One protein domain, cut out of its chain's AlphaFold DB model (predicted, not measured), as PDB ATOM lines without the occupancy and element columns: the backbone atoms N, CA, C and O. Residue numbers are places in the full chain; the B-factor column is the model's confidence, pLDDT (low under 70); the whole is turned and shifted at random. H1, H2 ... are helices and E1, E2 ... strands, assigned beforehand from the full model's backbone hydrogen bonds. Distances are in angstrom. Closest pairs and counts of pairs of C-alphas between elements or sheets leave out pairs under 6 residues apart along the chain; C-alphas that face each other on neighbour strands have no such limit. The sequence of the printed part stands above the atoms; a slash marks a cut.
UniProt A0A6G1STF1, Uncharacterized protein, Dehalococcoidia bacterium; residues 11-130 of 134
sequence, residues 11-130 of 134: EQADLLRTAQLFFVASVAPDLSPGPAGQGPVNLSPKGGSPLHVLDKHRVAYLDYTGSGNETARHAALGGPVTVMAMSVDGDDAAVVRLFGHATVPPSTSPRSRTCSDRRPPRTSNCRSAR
ATOM      1  N   GLU A  11      91.399  81.741 149.656       93.00
ATOM      2  CA  GLU A  11      92.767  81.758 149.128       93.00
ATOM      3  C   GLU A  11      92.931  82.742 147.957       93.00
ATOM      4  O   GLU A  11      93.846  83.564 147.936       93.00
ATOM      5  N   GLN A  12      91.984  82.745 147.013       94.75
ATOM      6  CA  GLN A  12      91.983  83.715 145.915       94.75
ATOM      7  C   GLN A  12      91.811  85.145 146.426       94.75
ATOM      8  O   GLN A  12      92.449  86.062 145.915       94.75
ATOM      9  N   ALA A  13      90.947  85.358 147.423       95.06
ATOM     10  CA  ALA A  13      90.750  86.672 148.019       95.06
ATOM     11  C   ALA A  13      92.022  87.182 148.704       95.06
ATOM     12  O   ALA A  13      92.289  88.380 148.637       95.06
ATOM     13  N   ASP A  14      92.799  86.300 149.330       93.12
ATOM     14  CA  ASP A  14      94.066  86.659 149.963       93.12
ATOM     15  C   ASP A  14      95.107  87.068 148.921       93.12
ATOM     16  O   ASP A  14      95.654  88.167 149.030       93.12
ATOM     17  N   LEU A  15      95.259  86.300 147.837       92.25
ATOM     18  CA  LEU A  15      96.118  86.686 146.710       92.25
ATOM     19  C   LEU A  15      95.700  88.032 146.102       92.25
ATOM     20  O   LEU A  15      96.531  88.902 145.854       92.25
ATOM     21  N   LEU A  16      94.399  88.242 145.879       93.94
ATOM     22  CA  LEU A  16      93.885  89.497 145.317       93.94
ATOM     23  C   LEU A  16      94.191  90.706 146.218       93.94
ATOM     24  O   LEU A  16      94.389  91.804 145.700       93.94
ATOM     25  N   ARG A  17      94.219  90.527 147.545       91.69
ATOM     26  CA  ARG A  17      94.525  91.597 148.510       91.69
ATOM     27  C   ARG A  17      96.015  91.910 148.595       91.69
ATOM     28  O   ARG A  17      96.355  93.065 148.843       91.69
ATOM     29  N   THR A  18      96.880  90.908 148.440       90.00
ATOM     30  CA  THR A  18      98.339  91.063 148.551       90.00
ATOM     31  C   THR A  18      99.004  91.447 147.231       90.00
ATOM     32  O   THR A  18     100.101  92.002 147.247       90.00
ATOM     33  N   ALA A  19      98.335  91.223 146.096       90.44
ATOM     34  CA  ALA A  19      98.840  91.585 144.779       90.44
ATOM     35  C   ALA A  19      99.166  93.090 144.679       90.44
ATOM     36  O   ALA A  19      98.281  93.950 144.673       90.44
ATOM     37  N   GLN A  20     100.457  93.407 144.548       86.88
ATOM     38  CA  GLN A  20     100.949  94.780 144.371       86.88
ATOM     39  C   GLN A  20     100.682  95.331 142.962       86.88
ATOM     40  O   GLN A  20     100.615  96.547 142.757       86.88
ATOM     41  N   LEU A  21     100.535  94.422 141.995       89.56
ATOM     42  CA  LEU A  21     100.266  94.692 140.593       89.56
ATOM     43  C   LEU A  21      99.160  93.753 140.110       89.56
ATOM     44  O   LEU A  21      99.195  92.547 140.351       89.56
ATOM     45  N   PHE A  22      98.198  94.303 139.380       93.31
ATOM     46  CA  PHE A  22      97.195  93.531 138.661       93.31
ATOM     47  C   PHE A  22      96.956  94.141 137.283       93.31
ATOM     48  O   PHE A  22      97.234  95.313 137.031       93.31
ATOM     49  N   PHE A  23      96.429  93.340 136.368       94.06
ATOM     50  CA  PHE A  23      96.143  93.742 135.001       94.06
ATOM     51  C   PHE A  23      94.642  93.810 134.783       94.06
ATOM     52  O   PHE A  23      93.894  92.943 135.234       94.06
ATOM     53  N   VAL A  24      94.207  94.834 134.056       94.19
ATOM     54  CA  VAL A  24      92.818  94.976 133.626       94.19
ATOM     55  C   VAL A  24      92.780  94.963 132.110       94.19
ATOM     56  O   VAL A  24      93.291  95.876 131.460       94.19
ATOM     57  N   ALA A  25      92.165  93.924 131.559       95.06
ATOM     58  CA  ALA A  25      91.838  93.826 130.149       95.06
ATOM     59  C   ALA A  25      90.369  94.199 129.939       95.06
ATOM     60  O   ALA A  25      89.501  93.828 130.727       95.06
ATOM     61  N   SER A  26      90.083  94.929 128.869       94.12
ATOM     62  CA  SER A  26      88.725  95.303 128.473       94.12
ATOM     63  C   SER A  26      88.656  95.426 126.962       94.12
ATOM     64  O   SER A  26      89.667  95.748 126.335       94.12
ATOM     65  N   VAL A  27      87.479  95.220 126.388       94.44
ATOM     66  CA  VAL A  27      87.284  95.310 124.939       94.44
ATOM     67  C   VAL A  27      85.959  95.991 124.616       94.44
ATOM     68  O   VAL A  27      84.980  95.827 125.348       94.44
ATOM     69  N   ALA A  28      85.932  96.763 123.530       91.31
ATOM     70  CA  ALA A  28      84.685  97.261 122.966       91.31
ATOM     71  C   ALA A  28      83.811  96.071 122.513       91.31
ATOM     72  O   ALA A  28      84.319  95.179 121.833       91.31
ATOM     73  N   PRO A  29      82.519  96.019 122.877       90.81
ATOM     74  CA  PRO A  29      81.667  94.860 122.589       90.81
ATOM     75  C   PRO A  29      81.468  94.609 121.087       90.81
ATOM     76  O   PRO A  29      81.279  93.470 120.678       90.81
ATOM     77  N   ASP A  30      81.547  95.657 120.270       91.06
ATOM     78  CA  ASP A  30      81.442  95.618 118.809       91.06
ATOM     79  C   ASP A  30      82.803  95.495 118.102       91.06
ATOM     80  O   ASP A  30      82.874  95.574 116.878       91.06
ATOM     81  N   LEU A  31      83.889  95.328 118.867       91.31
ATOM     82  CA  LEU A  31      85.267  95.334 118.376       91.31
ATOM     83  C   LEU A  31      85.638  96.609 117.593       91.31
ATOM     84  O   LEU A  31      86.582  96.596 116.797       91.31
ATOM     85  N   SER A  32      84.943  97.724 117.849       87.94
ATOM     86  CA  SER A  32      85.263  99.015 117.243       87.94
ATOM     87  C   SER A  32      86.622  99.551 117.718       87.94
ATOM     88  O   SER A  32      86.952  99.453 118.909       87.94
ATOM     89  N   PRO A  33      87.416 100.161 116.817       87.25
ATOM     90  CA  PRO A  33      88.598 100.914 117.207       87.25
ATOM     91  C   PRO A  33      88.255 102.031 118.198       87.25
ATOM     92  O   PRO A  33      87.150 102.578 118.209       87.25
ATOM     93  N   GLY A  34      89.224 102.391 119.032       83.38
ATOM     94  CA  GLY A  34      89.100 103.539 119.916       83.38
ATOM     95  C   GLY A  34      89.164 104.878 119.160       83.38
ATOM     96  O   GLY A  34      89.504 104.920 117.975       83.38
ATOM     97  N   PRO A  35      88.877 106.005 119.837       81.44
ATOM     98  CA  PRO A  35      88.723 107.319 119.202       81.44
ATOM     99  C   PRO A  35      89.951 107.850 118.447       81.44
ATOM    100  O   PRO A  35      89.799 108.740 117.616       81.44
ATOM    101  N   ALA A  36      91.152 107.336 118.726       82.69
ATOM    102  CA  ALA A  36      92.390 107.711 118.038       82.69
ATOM    103  C   ALA A  36      92.916 106.594 117.110       82.69
ATOM    104  O   ALA A  36      94.093 106.579 116.755       82.69
ATOM    105  N   GLY A  37      92.052 105.654 116.705       83.75
ATOM    106  CA  GLY A  37      92.390 104.571 115.775       83.75
ATOM    107  C   GLY A  37      93.103 103.372 116.410       83.75
ATOM    108  O   GLY A  37      93.477 102.444 115.697       83.75
ATOM    109  N   GLN A  38      93.284 103.355 117.734       85.06
ATOM    110  CA  GLN A  38      93.773 102.189 118.473       85.06
ATOM    111  C   GLN A  38      92.822 100.994 118.331       85.06
ATOM    112  O   GLN A  38      91.612 101.167 118.195       85.06
ATOM    113  N   GLY A  39      93.359  99.774 118.406       86.88
ATOM    114  CA  GLY A  39      92.553  98.551 118.371       86.88
ATOM    115  C   GLY A  39      91.503  98.472 119.497       86.88
ATOM    116  O   GLY A  39      91.570  99.223 120.471       86.88
ATOM    117  N   PRO A  40      90.542  97.537 119.400       90.12
ATOM    118  CA  PRO A  40      89.403  97.460 120.321       90.12
ATOM    119  C   PRO A  40      89.763  96.974 121.726       90.12
ATOM    120  O   PRO A  40      88.948  97.066 122.644       90.12
ATOM    121  N   VAL A  41      90.957  96.403 121.896       92.06
ATOM    122  CA  VAL A  41      91.425  95.822 123.153       92.06
ATOM    123  C   VAL A  41      92.262  96.844 123.908       92.06
ATOM    124  O   VAL A  41      93.236  97.379 123.385       92.06
ATOM    125  N   ASN A  42      91.926  97.045 125.177       91.06
ATOM    126  CA  ASN A  42      92.739  97.791 126.126       91.06
ATOM    127  C   ASN A  42      93.261  96.847 127.211       91.06
ATOM    128  O   ASN A  42      92.469  96.158 127.858       91.06
ATOM    129  N   LEU A  43      94.566  96.891 127.466       92.31
ATOM    130  CA  LEU A  43      95.222  96.211 128.579       92.31
ATOM    131  C   LEU A  43      95.987  97.245 129.400       92.31
ATOM    132  O   LEU A  43      96.799  97.996 128.863       92.31
ATOM    133  N   SER A  44      95.730  97.293 130.704       88.75
ATOM    134  CA  SER A  44      96.367  98.271 131.582       88.75
ATOM    135  C   SER A  44      96.907  97.614 132.849       88.75
ATOM    136  O   SER A  44      96.123  96.992 133.574       88.75
ATOM    137  N   PRO A  45      98.204  97.784 133.168       90.38
ATOM    138  CA  PRO A  45      98.707  97.482 134.498       90.38
ATOM    139  C   PRO A  45      98.141  98.496 135.499       90.38
ATOM    140  O   PRO A  45      98.039  99.694 135.217       90.38
ATOM    141  N   LYS A  46      97.754  98.010 136.673       88.56
ATOM    142  CA  LYS A  46      97.272  98.799 137.804       88.56
ATOM    143  C   LYS A  46      98.072  98.399 139.035       88.56
ATOM    144  O   LYS A  46      98.170  97.222 139.367       88.56
ATOM    145  N   GLY A  47      98.644  99.392 139.699       82.44
ATOM    146  CA  GLY A  47      99.422  99.231 140.920       82.44
ATOM    147  C   GLY A  47      99.327 100.493 141.771       82.44
ATOM    148  O   GLY A  47      98.712 101.482 141.364       82.44
ATOM    149  N   GLY A  48      99.890 100.456 142.977       77.31
ATOM    150  CA  GLY A  48      99.866 101.584 143.920       77.31
ATOM    151  C   GLY A  48      98.538 101.786 144.666       77.31
ATOM    152  O   GLY A  48      98.518 102.452 145.696       77.31
ATOM    153  N   SER A  49      97.452 101.159 144.205       81.44
ATOM    154  CA  SER A  49      96.229 100.940 144.980       81.44
ATOM    155  C   SER A  49      95.949  99.443 145.042       81.44
ATOM    156  O   SER A  49      95.988  98.797 143.993       81.44
ATOM    157  N   PRO A  50      95.613  98.894 146.221       85.12
ATOM    158  CA  PRO A  50      95.224  97.496 146.325       85.12
ATOM    159  C   PRO A  50      93.911  97.239 145.578       85.12
ATOM    160  O   PRO A  50      93.070  98.135 145.425       85.12
ATOM    161  N   LEU A  51      93.723  95.993 145.151       91.50
ATOM    162  CA  LEU A  51      92.433  95.500 144.692       91.50
ATOM    163  C   LEU A  51      91.572  95.164 145.917       91.50
ATOM    164  O   LEU A  51      91.962  94.407 146.804       91.50
ATOM    165  N   HIS A  52      90.375  95.735 145.987       92.12
ATOM    166  CA  HIS A  52      89.453  95.517 147.093       92.12
ATOM    167  C   HIS A  52      88.453  94.421 146.747       92.12
ATOM    168  O   HIS A  52      87.620  94.598 145.859       92.12
ATOM    169  N   VAL A  53      88.477  93.316 147.489       94.19
ATOM    170  CA  VAL A  53      87.418  92.297 147.449       94.19
ATOM    171  C   VAL A  53      86.222  92.807 148.254       94.19
ATOM    172  O   VAL A  53      86.323  92.985 149.467       94.19
ATOM    173  N   LEU A  54      85.104  93.081 147.576       92.56
ATOM    174  CA  LEU A  54      83.883  93.614 148.193       92.56
ATOM    175  C   LEU A  54      82.956  92.497 148.676       92.56
ATOM    176  O   LEU A  54      82.376  92.588 149.754       92.56
ATOM    177  N   ASP A  55      82.803  91.462 147.855       93.56
ATOM    178  CA  ASP A  55      82.052  90.250 148.159       93.56
ATOM    179  C   ASP A  55      82.596  89.082 147.318       93.56
ATOM    180  O   ASP A  55      83.550  89.242 146.555       93.56
ATOM    181  N   LYS A  56      81.977  87.905 147.444       95.44
ATOM    182  CA  LYS A  56      82.372  86.670 146.748       95.44
ATOM    183  C   LYS A  56      82.383  86.768 145.210       95.44
ATOM    184  O   LYS A  56      82.907  85.870 144.561       95.44
ATOM    185  N   HIS A  57      81.822  87.820 144.613       95.31
ATOM    186  CA  HIS A  57      81.730  88.006 143.160       95.31
ATOM    187  C   HIS A  57      82.083  89.425 142.697       95.31
ATOM    188  O   HIS A  57      81.820  89.778 141.541       95.31
ATOM    189  N   ARG A  58      82.610  90.278 143.582       94.38
ATOM    190  CA  ARG A  58      82.846  91.690 143.269       94.38
ATOM    191  C   ARG A  58      84.172  92.169 143.810       94.38
ATOM    192  O   ARG A  58      84.486  92.003 144.987       94.38
ATOM    193  N   VAL A  59      84.881  92.870 142.936       94.75
ATOM    194  CA  VAL A  59      86.108  93.587 143.257       94.75
ATOM    195  C   VAL A  59      86.001  95.047 142.828       94.75
ATOM    196  O   VAL A  59      85.222  95.404 141.935       94.75
ATOM    197  N   ALA A  60      86.782  95.900 143.475       92.25
ATOM    198  CA  ALA A  60      86.871  97.321 143.188       92.25
ATOM    199  C   ALA A  60      88.321  97.793 143.257       92.25
ATOM    200  O   ALA A  60      89.113  97.277 144.039       92.25
ATOM    201  N   TYR A  61      88.659  98.791 142.449       89.00
ATOM    202  CA  TYR A  61      89.973  99.422 142.474       89.00
ATOM    203  C   TYR A  61      89.860 100.914 142.154       89.00
ATOM    204  O   TYR A  61      88.892 101.374 141.534       89.00
ATOM    205  N   LEU A  62      90.855 101.676 142.605       84.56
ATOM    206  CA  LEU A  62      91.017 103.081 142.248       84.56
ATOM    207  C   LEU A  62      91.677 103.184 140.876       84.56
ATOM    208  O   LEU A  62      92.673 102.519 140.595       84.56
ATOM    209  N   ASP A  63      91.119 104.035 140.026       76.50
ATOM    210  CA  ASP A  63      91.629 104.249 138.680       76.50
ATOM    211  C   ASP A  63      92.218 105.655 138.569       76.50
ATOM    212  O   ASP A  63      91.487 106.648 138.525       76.50
ATOM    213  N   TYR A  64      93.549 105.734 138.561       66.31
ATOM    214  CA  TYR A  64      94.277 106.994 138.458       66.31
ATOM    215  C   TYR A  64      94.195 107.573 137.035       66.31
ATOM    216  O   TYR A  64      94.228 106.856 136.031       66.31
ATOM    217  N   THR A  65      94.095 108.900 136.943       54.47
ATOM    218  CA  THR A  65      94.021 109.651 135.682       54.47
ATOM    219  C   THR A  65      95.332 109.541 134.901       54.47
ATOM    220  O   THR A  65      96.369 109.983 135.386       54.47
ATOM    221  N   GLY A  66      95.280 108.972 133.694       53.06
ATOM    222  CA  GLY A  66      96.431 108.888 132.784       53.06
ATOM    223  C   GLY A  66      96.235 107.911 131.619       53.06
ATOM    224  O   GLY A  66      96.617 108.217 130.500       53.06
ATOM    225  N   SER A  67      95.566 106.774 131.854       52.72
ATOM    226  CA  SER A  67      95.276 105.756 130.818       52.72
ATOM    227  C   SER A  67      93.919 105.041 130.977       52.72
ATOM    228  O   SER A  67      93.511 104.273 130.113       52.72
ATOM    229  N   GLY A  68      93.174 105.310 132.060       53.78
ATOM    230  CA  GLY A  68      91.931 104.611 132.432       53.78
ATOM    231  C   GLY A  68      90.647 105.024 131.696       53.78
ATOM    232  O   GLY A  68      89.557 104.610 132.099       53.78
ATOM    233  N   ASN A  69      90.727 105.842 130.639       71.19
ATOM    234  CA  ASN A  69      89.518 106.284 129.935       71.19
ATOM    235  C   ASN A  69      88.933 105.189 129.024       71.19
ATOM    236  O   ASN A  69      87.717 105.089 128.899       71.19
ATOM    237  N   GLU A  70      89.763 104.302 128.463       83.12
ATOM    238  CA  GLU A  70      89.268 103.236 127.576       83.12
ATOM    239  C   GLU A  70      88.524 102.133 128.328       83.12
ATOM    240  O   GLU A  70      87.438 101.737 127.919       83.12
ATOM    241  N   THR A  71      89.021 101.687 129.489       85.81
ATOM    242  CA  THR A  71      88.260 100.745 130.330       85.81
ATOM    243  C   THR A  71      86.920 101.341 130.757       85.81
ATOM    244  O   THR A  71      85.919 100.632 130.797       85.81
ATOM    245  N   ALA A  72      86.877 102.649 131.041       85.31
ATOM    246  CA  ALA A  72      85.636 103.351 131.350       85.31
ATOM    247  C   ALA A  72      84.667 103.361 130.162       85.31
ATOM    248  O   ALA A  72      83.481 103.090 130.342       85.31
ATOM    249  N   ARG A  73      85.184 103.642 128.959       87.75
ATOM    250  CA  ARG A  73      84.424 103.627 127.708       87.75
ATOM    251  C   ARG A  73      83.861 102.238 127.426       87.75
ATOM    252  O   ARG A  73      82.658 102.103 127.241       87.75
ATOM    253  N   HIS A  74      84.698 101.202 127.467       90.44
ATOM    254  CA  HIS A  74      84.271  99.815 127.268       90.44
ATOM    255  C   HIS A  74      83.219  99.402 128.299       90.44
ATOM    256  O   HIS A  74      82.197  98.837 127.927       90.44
ATOM    257  N   ALA A  75      83.412  99.754 129.573       90.12
ATOM    258  CA  ALA A  75      82.434  99.496 130.627       90.12
ATOM    259  C   ALA A  75      81.086 100.190 130.364       90.12
ATOM    260  O   ALA A  75      80.040  99.574 130.542       90.12
ATOM    261  N   ALA A  76      81.101 101.448 129.910       88.81
ATOM    262  CA  ALA A  76      79.888 102.192 129.567       88.81
ATOM    263  C   ALA A  76      79.137 101.581 128.372       88.81
ATOM    264  O   ALA A  76      77.912 101.623 128.336       88.81
ATOM    265  N   LEU A  77      79.864 100.969 127.434       89.81
ATOM    266  CA  LEU A  77      79.297 100.215 126.313       89.81
ATOM    267  C   LEU A  77      78.830  98.799 126.708       89.81
ATOM    268  O   LEU A  77      78.266  98.096 125.878       89.81
ATOM    269  N   GLY A  78      79.061  98.358 127.950       90.25
ATOM    270  CA  GLY A  78      78.736  96.998 128.398       90.25
ATOM    271  C   GLY A  78      79.761  95.937 127.983       90.25
ATOM    272  O   GLY A  78      79.479  94.742 128.060       90.25
ATOM    273  N   GLY A  79      80.961  96.347 127.569       92.00
ATOM    274  CA  GLY A  79      82.052  95.450 127.205       92.00
ATOM    275  C   GLY A  79      82.511  94.557 128.370       92.00
ATOM    276  O   GLY A  79      82.388  94.940 129.544       92.00
ATOM    277  N   PRO A  80      83.036  93.356 128.079       95.38
ATOM    278  CA  PRO A  80      83.574  92.476 129.101       95.38
ATOM    279  C   PRO A  80      84.911  93.007 129.630       95.38
ATOM    280  O   PRO A  80      85.673  93.693 128.940       95.38
ATOM    281  N   VAL A  81      85.192  92.668 130.882       95.00
ATOM    282  CA  VAL A  81      86.403  93.034 131.610       95.00
ATOM    283  C   VAL A  81      86.982  91.798 132.281       95.00
ATOM    284  O   VAL A  81      86.267  91.032 132.930       95.00
ATOM    285  N   THR A  82      88.296  91.648 132.163       96.31
ATOM    286  CA  THR A  82      89.066  90.631 132.874       96.31
ATOM    287  C   THR A  82      90.054  91.316 133.799       96.31
ATOM    288  O   THR A  82      90.855  92.137 133.357       96.31
ATOM    289  N   VAL A  83      90.014  90.960 135.079       95.62
ATOM    290  CA  VAL A  83      91.028  91.356 136.059       95.62
ATOM    291  C   VAL A  83      91.925  90.157 136.318       95.62
ATOM    292  O   VAL A  83      91.430  89.083 136.649       95.62
ATOM    293  N   MET A  84      93.233  90.331 136.170       95.69
ATOM    294  CA  MET A  84      94.226  89.307 136.468       95.69
ATOM    295  C   MET A  84      95.152  89.805 137.571       95.69
ATOM    296  O   MET A  84      95.833  90.812 137.392       95.69
ATOM    297  N   ALA A  85      95.192  89.085 138.684       94.50
ATOM    298  CA  ALA A  85      96.187  89.269 139.730       94.50
ATOM    299  C   ALA A  85      97.116  88.057 139.755       94.50
ATOM    300  O   ALA A  85      96.705  86.942 139.418       94.50
ATOM    301  N   MET A  86      98.367  88.281 140.142       91.94
ATOM    302  CA  MET A  86      99.360  87.222 140.226       91.94
ATOM    303  C   MET A  86     100.284  87.434 141.415       91.94
ATOM    304  O   MET A  86     100.638  88.567 141.736       91.94
ATOM    305  N   SER A  87     100.674  86.323 142.025       88.50
ATOM    306  CA  SER A  87     101.849  86.229 142.877       88.50
ATOM    307  C   SER A  87     102.971  85.633 142.034       88.50
ATOM    308  O   SER A  87     102.752  84.659 141.310       88.50
ATOM    309  N   VAL A  88     104.141  86.264 142.067       83.06
ATOM    310  CA  VAL A  88     105.333  85.845 141.308       83.06
ATOM    311  C   VAL A  88     106.436  85.301 142.212       83.06
ATOM    312  O   VAL A  88     107.479  84.886 141.713       83.06
ATOM    313  N   ASP A  89     106.202  85.301 143.523       80.44
ATOM    314  CA  ASP A  89     107.185  84.900 144.514       80.44
ATOM    315  C   ASP A  89     107.136  83.384 144.730       80.44
ATOM    316  O   ASP A  89     106.159  82.852 145.253       80.44
ATOM    317  N   GLY A  90     108.220  82.710 144.327       71.38
ATOM    318  CA  GLY A  90     108.592  81.346 144.721       71.38
ATOM    319  C   GLY A  90     107.446  80.334 144.835       71.38
ATOM    320  O   GLY A  90     106.710  80.097 143.877       71.38
ATOM    321  N   ASP A  91     107.343  79.721 146.017       76.44
ATOM    322  CA  ASP A  91     106.412  78.629 146.331       76.44
ATOM    323  C   ASP A  91     104.928  79.052 146.304       76.44
ATOM    324  O   ASP A  91     104.050  78.194 146.235       76.44
ATOM    325  N   ASP A  92     104.650  80.360 146.275       72.88
ATOM    326  CA  ASP A  92     103.307  80.949 146.243       72.88
ATOM    327  C   ASP A  92     102.942  81.502 144.851       72.88
ATOM    328  O   ASP A  92     102.032  82.330 144.710       72.88
ATOM    329  N   ALA A  93     103.655  81.087 143.796       84.31
ATOM    330  CA  ALA A  93     103.394  81.524 142.429       84.31
ATOM    331  C   ALA A  93     102.010  81.056 141.946       84.31
ATOM    332  O   ALA A  93     101.771  79.879 141.667       84.31
ATOM    333  N   ALA A  94     101.088  82.004 141.795       90.25
ATOM    334  CA  ALA A  94      99.702  81.722 141.448       90.25
ATOM    335  C   ALA A  94      99.080  82.858 140.633       90.25
ATOM    336  O   ALA A  94      99.480  84.019 140.721       90.25
ATOM    337  N   VAL A  95      98.067  82.520 139.830       93.25
ATOM    338  CA  VAL A  95      97.331  83.471 138.988       93.25
ATOM    339  C   VAL A  95      95.838  83.342 139.249       93.25
ATOM    340  O   VAL A  95      95.266  82.262 139.113       93.25
ATOM    341  N   VAL A  96      95.186  84.471 139.523       94.88
ATOM    342  CA  VAL A  96      93.728  84.572 139.633       94.88
ATOM    343  C   VAL A  96      93.205  85.457 138.514       94.88
ATOM    344  O   VAL A  96      93.655  86.588 138.331       94.88
ATOM    345  N   ARG A  97      92.228  84.942 137.762       96.25
ATOM    346  CA  ARG A  97      91.530  85.672 136.700       96.25
ATOM    347  C   ARG A  97      90.059  85.806 137.053       96.25
ATOM    348  O   ARG A  97      89.374  84.815 137.278       96.25
ATOM    349  N   LEU A  98      89.577  87.041 137.072       96.44
ATOM    350  CA  LEU A  98      88.184  87.387 137.302       96.44
ATOM    351  C   LEU A  98      87.598  87.914 135.999       96.44
ATOM    352  O   LEU A  98      88.016  88.959 135.508       96.44
ATOM    353  N   PHE A  99      86.619  87.205 135.455       95.81
ATOM    354  CA  PHE A  99      85.890  87.614 134.254       95.81
ATOM    355  C   PHE A  99      84.579  88.282 134.657       95.81
ATOM    356  O   PHE A  99      83.916  87.795 135.569       95.81
ATOM    357  N   GLY A 100      84.160  89.355 133.996       94.38
ATOM    358  CA  GLY A 100      82.862  89.975 134.262       94.38
ATOM    359  C   GLY A 100      82.658  91.287 133.523       94.38
ATOM    360  O   GLY A 100      83.238  91.503 132.467       94.38
ATOM    361  N   HIS A 101      81.842  92.171 134.094       94.06
ATOM    362  CA  HIS A 101      81.612  93.515 133.571       94.06
ATOM    363  C   HIS A 101      82.020  94.560 134.603       94.06
ATOM    364  O   HIS A 101      81.907  94.346 135.814       94.06
ATOM    365  N   ALA A 102      82.487  95.712 134.135       91.81
ATOM    366  CA  ALA A 102      82.818  96.829 135.003       91.81
ATOM    367  C   ALA A 102      81.670  97.839 135.070       91.81
ATOM    368  O   ALA A 102      80.952  98.050 134.099       91.81
ATOM    369  N   THR A 103      81.523  98.499 136.217       90.06
ATOM    370  CA  THR A 103      80.673  99.685 136.352       90.06
ATOM    371  C   THR A 103      81.504 100.843 136.876       90.06
ATOM    372  O   THR A 103      82.373 100.685 137.738       90.06
ATOM    373  N   VAL A 104      81.241 102.030 136.344       86.12
ATOM    374  CA  VAL A 104      81.933 103.252 136.743       86.12
ATOM    375  C   VAL A 104      80.940 104.115 137.506       86.12
ATOM    376  O   VAL A 104      80.160 104.836 136.887       86.12
ATOM    377  N   PRO A 105      80.905 104.024 138.843       79.75
ATOM    378  CA  PRO A 105      80.065 104.908 139.616       79.75
ATOM    379  C   PRO A 105      80.608 106.351 139.558       79.75
ATOM    380  O   PRO A 105      81.824 106.551 139.472       79.75
ATOM    381  N   PRO A 106      79.732 107.367 139.644       73.12
ATOM    382  CA  PRO A 106      80.149 108.756 139.802       73.12
ATOM    383  C   PRO A 106      81.031 108.931 141.043       73.12
ATOM    384  O   PRO A 106      80.829 108.252 142.056       73.12
ATOM    385  N   SER A 107      81.957 109.893 140.999       65.44
ATOM    386  CA  SER A 107      82.873 110.208 142.109       65.44
ATOM    387  C   SER A 107      82.158 110.533 143.423       65.44
ATOM    388  O   SER A 107      82.699 110.279 144.497       65.44
ATOM    389  N   THR A 108      80.928 111.032 143.345       63.22
ATOM    390  CA  THR A 108      80.084 111.437 144.475       63.22
ATOM    391  C   THR A 108      79.278 110.297 145.100       63.22
ATOM    392  O   THR A 108      78.627 110.502 146.124       63.22
ATOM    393  N   SER A 109      79.288 109.099 144.513       63.94
ATOM    394  CA  SER A 109      78.458 107.991 144.989       63.94
ATOM    395  C   SER A 109      78.964 107.377 146.314       63.94
ATOM    396  O   SER A 109      80.159 107.373 146.602       63.94
ATOM    397  N   PRO A 110      78.096 106.746 147.123       61.38
ATOM    398  CA  PRO A 110      78.540 106.001 148.305       61.38
ATOM    399  C   PRO A 110      79.528 104.870 147.973       61.38
ATOM    400  O   PRO A 110      80.412 104.560 148.765       61.38
ATOM    401  N   ARG A 111      79.417 104.275 146.775       60.91
ATOM    402  CA  ARG A 111      80.318 103.209 146.308       60.91
ATOM    403  C   ARG A 111      81.717 103.721 145.996       60.91
ATOM    404  O   ARG A 111      82.679 102.995 146.223       60.91
ATOM    405  N   SER A 112      81.841 104.956 145.505       57.19
ATOM    406  CA  SER A 112      83.152 105.556 145.276       57.19
ATOM    407  C   SER A 112      83.843 105.946 146.588       57.19
ATOM    408  O   SER A 112      85.071 105.885 146.673       57.19
ATOM    409  N   ARG A 113      83.069 106.259 147.638       54.72
ATOM    410  CA  ARG A 113      83.604 106.488 148.991       54.72
ATOM    411  C   ARG A 113      84.272 105.241 149.569       54.72
ATOM    412  O   ARG A 113      85.326 105.351 150.175       54.72
ATOM    413  N   THR A 114      83.758 104.044 149.282       58.25
ATOM    414  CA  THR A 114      84.309 102.798 149.841       58.25
ATOM    415  C   THR A 114      85.763 102.505 149.432       58.25
ATOM    416  O   THR A 114      86.518 102.062 150.296       58.25
ATOM    417  N   CYS A 115      86.209 102.770 148.186       55.22
ATOM    418  CA  CYS A 115      87.665 102.717 147.918       55.22
ATOM    419  C   CYS A 115      88.386 103.986 148.385       55.22
ATOM    420  O   CYS A 115      89.552 103.920 148.752       55.22
ATOM    421  N   SER A 116      87.729 105.149 148.311       53.66
ATOM    422  CA  SER A 116      88.328 106.439 148.681       53.66
ATOM    423  C   SER A 116      88.712 106.507 150.161       53.66
ATOM    424  O   SER A 116      89.718 107.125 150.490       53.66
ATOM    425  N   ASP A 117      87.944 105.874 151.045       51.59
ATOM    426  CA  ASP A 117      88.181 105.892 152.492       51.59
ATOM    427  C   ASP A 117      89.258 104.876 152.913       51.59
ATOM    428  O   ASP A 117      89.864 105.007 153.971       51.59
ATOM    429  N   ARG A 118      89.548 103.877 152.067       54.41
ATOM    430  CA  ARG A 118      90.601 102.860 152.281       54.41
ATOM    431  C   ARG A 118      91.915 103.203 151.579       54.41
ATOM    432  O   ARG A 118      92.731 102.335 151.276       54.41
ATOM    433  N   ARG A 119      92.087 104.482 151.280       47.47
ATOM    434  CA  ARG A 119      93.112 105.016 150.403       47.47
ATOM    435  C   ARG A 119      94.353 105.434 151.200       47.47
ATOM    436  O   ARG A 119      94.219 106.241 152.118       47.47
ATOM    437  N   PRO A 120      95.571 105.001 150.829       47.47
ATOM    438  CA  PRO A 120      96.776 105.691 151.277       47.47
ATOM    439  C   PRO A 120      96.770 107.125 150.710       47.47
ATOM    440  O   PRO A 120      96.259 107.350 149.607       47.47
ATOM    441  N   PRO A 121      97.264 108.134 151.444       36.12
ATOM    442  CA  PRO A 121      96.979 109.540 151.163       36.12
ATOM    443  C   PRO A 121      97.584 109.987 149.821       36.12
ATOM    444  O   PRO A 121      98.762 110.324 149.775       36.12
ATOM    445  N   ARG A 122      96.791 109.991 148.729       39.50
ATOM    446  CA  ARG A 122      97.000 110.773 147.478       39.50
ATOM    447  C   ARG A 122      95.917 110.572 146.397       39.50
ATOM    448  O   ARG A 122      95.748 109.461 145.898       39.50
ATOM    449  N   THR A 123      95.166 111.659 146.152       42.88
ATOM    450  CA  THR A 123      94.049 112.031 145.219       42.88
ATOM    451  C   THR A 123      93.523 111.076 144.108       42.88
ATOM    452  O   THR A 123      94.286 110.348 143.487       42.88
ATOM    453  N   SER A 124      92.182 111.095 143.876       47.44
ATOM    454  CA  SER A 124      91.361 110.467 142.783       47.44
ATOM    455  C   SER A 124      90.484 109.201 143.044       47.44
ATOM    456  O   SER A 124      90.570 108.604 144.117       47.44
ATOM    457  N   ASN A 125      89.574 108.919 142.076       42.50
ATOM    458  CA  ASN A 125      88.234 108.267 142.118       42.50
ATOM    459  C   ASN A 125      88.190 106.710 142.079       42.50
ATOM    460  O   ASN A 125      89.069 106.059 141.524       42.50
ATOM    461  N   CYS A 126      87.093 106.121 142.591       39.22
ATOM    462  CA  CYS A 126      86.863 104.672 142.792       39.22
ATOM    463  C   CYS A 126      85.864 104.039 141.808       39.22
ATOM    464  O   CYS A 126      84.816 104.624 141.533       39.22
ATOM    465  N   ARG A 127      86.177 102.827 141.307       43.91
ATOM    466  CA  ARG A 127      85.358 102.042 140.359       43.91
ATOM    467  C   ARG A 127      85.061 100.628 140.884       43.91
ATOM    468  O   ARG A 127      85.873 100.061 141.609       43.91
ATOM    469  N   SER A 128      83.925 100.033 140.495       36.19
ATOM    470  CA  SER A 128      83.501  98.687 140.942       36.19
ATOM    471  C   SER A 128      83.053  97.798 139.779       36.19
ATOM    472  O   SER A 128      82.206  98.213 138.992       36.19
ATOM    473  N   ALA A 129      83.532  96.559 139.689       37.25
ATOM    474  CA  ALA A 129      83.073  95.589 138.691       37.25
ATOM    475  C   ALA A 129      82.004  94.641 139.262       37.25
ATOM    476  O   ALA A 129      82.070  94.236 140.423       37.25
ATOM    477  N   ARG A 130      80.990  94.310 138.453       32.44
ATOM    478  CA  ARG A 130      79.886  93.408 138.800       32.44
ATOM    479  C   ARG A 130      79.763  92.341 137.712       32.44
ATOM    480  O   ARG A 130      79.544  92.661 136.550       32.44
TER     481      ARG A 130
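AT A GLANCE: This is residues 11 to 130 of the 134 residues of an uncharacterized protein of Dehalococcoidia bacterium (UniProt A0A6G1STF1). A single sheet of seven antiparallel strands, strongly twisted and curled, bends into a trough that curls round the short helix H1, while H2 packs on the same face of the sheet, with its closest contacts to E1 and E6. The third helix, H3, covers the opposite face over E7 and E4, which gives three layers, with helices on both faces of the sheet. The printed part has 120 residues with three named helices and seven named strands, in the order H1, E1, E2, E3, E4, H2, E5, E6, H3, E7, and across the sheet the order is E2, E1, E5, E6, E7, E4, E3. The class is mixed, helices and strands. The whole is compact, with a radius of gyration of the C-alphas of 14.3 A, and rounded, spanning 41 by 33 by 25 A.

HOW THE PARTS SIT: The sheet has an edge strand in E2, residues 41 to 47, which forms a hairpin with E1, residues 21 to 27; they are antiparallel at 160 degrees, with N 24 and O 44 2.9 A apart. E1 is the antiparallel neighbour of E5, residues 80 to 87, at 161 degrees, with N 23 and O 84 at 2.8 A. E5 forms a hairpin with E6, residues 94 to 103, at 152 degrees, with N 83 and O 98 at 2.9 A. E6 bends by 65 degrees at residue 100, and its pairing is staggered: residues 94 to 101 pair with E5, residues 101 to 103 with E7, residues 126 to 130. Between E6 and E7, N 130 and O 101 are 2.8 A apart. E7 is antiparallel to E4, residues 58 to 62, at 158 degrees, with N 129 and O 59 at 3.0 A. E4 forms a hairpin with the other edge strand, E3, residues 52 to 55, at 156 degrees, with N 60 and O 52 at 2.8 A. From edge to edge the strands' lines turn by 108 degrees and the way across the sheet by 87 degrees. The sheet curls round H1, residues 11 to 18, whose closest C-alphas to E5 are those of Leu 16 and Ala 85, 6.0 A apart. On the same face is H2, residues 69 to 76, at a height over the sheet of 7.0 A; it is only just over E1, on which 3 of its 8 C-alphas fall, and runs slantwise to the strands, at 44 degrees to E1 on the local plane. Its closest C-alphas to E6 are those of Ala 75 and Ala 102, 5.1 A apart. On the opposite face is H3, residues 110 to 116, at a height of 7.5 A; its closest C-alphas to E7 are those of Ser 112 and Cys 126, 4.6 A apart. The three helices are apart from one another. In H1 and H2 every O i to N i+4 pair is within hydrogen-bond range; in H3 it is 2 of 3.

IN THESE COORDINATES: H1 begins at C-alpha 11, (92.767, 81.758, 149.128), and spans 10.9 A; H2 spans 10.5 A and H3 9.8 A. E6, the longest strand, runs 26.7 A from C-alpha 94 at (99.702, 81.722, 141.448). E5 spans 23.7 A, E1 20.3 A, E2 19.8 A, E4 14.1 A, E7 13.8 A and E3 9.1 A. E7 ends at C-alpha 130, (79.886, 93.408, 138.800).

THE WHOLE: The C-alphas farthest apart, of Pro 35 and Asp 91, are 43.3 A apart. The printed part has no cut. The link from E1 to E2, residues 28 to 40, is long. The mean pLDDT of the printed part is 79.9; residues 64 to 68 and 107 to 130 are under 70, and E7 has a mean of 38.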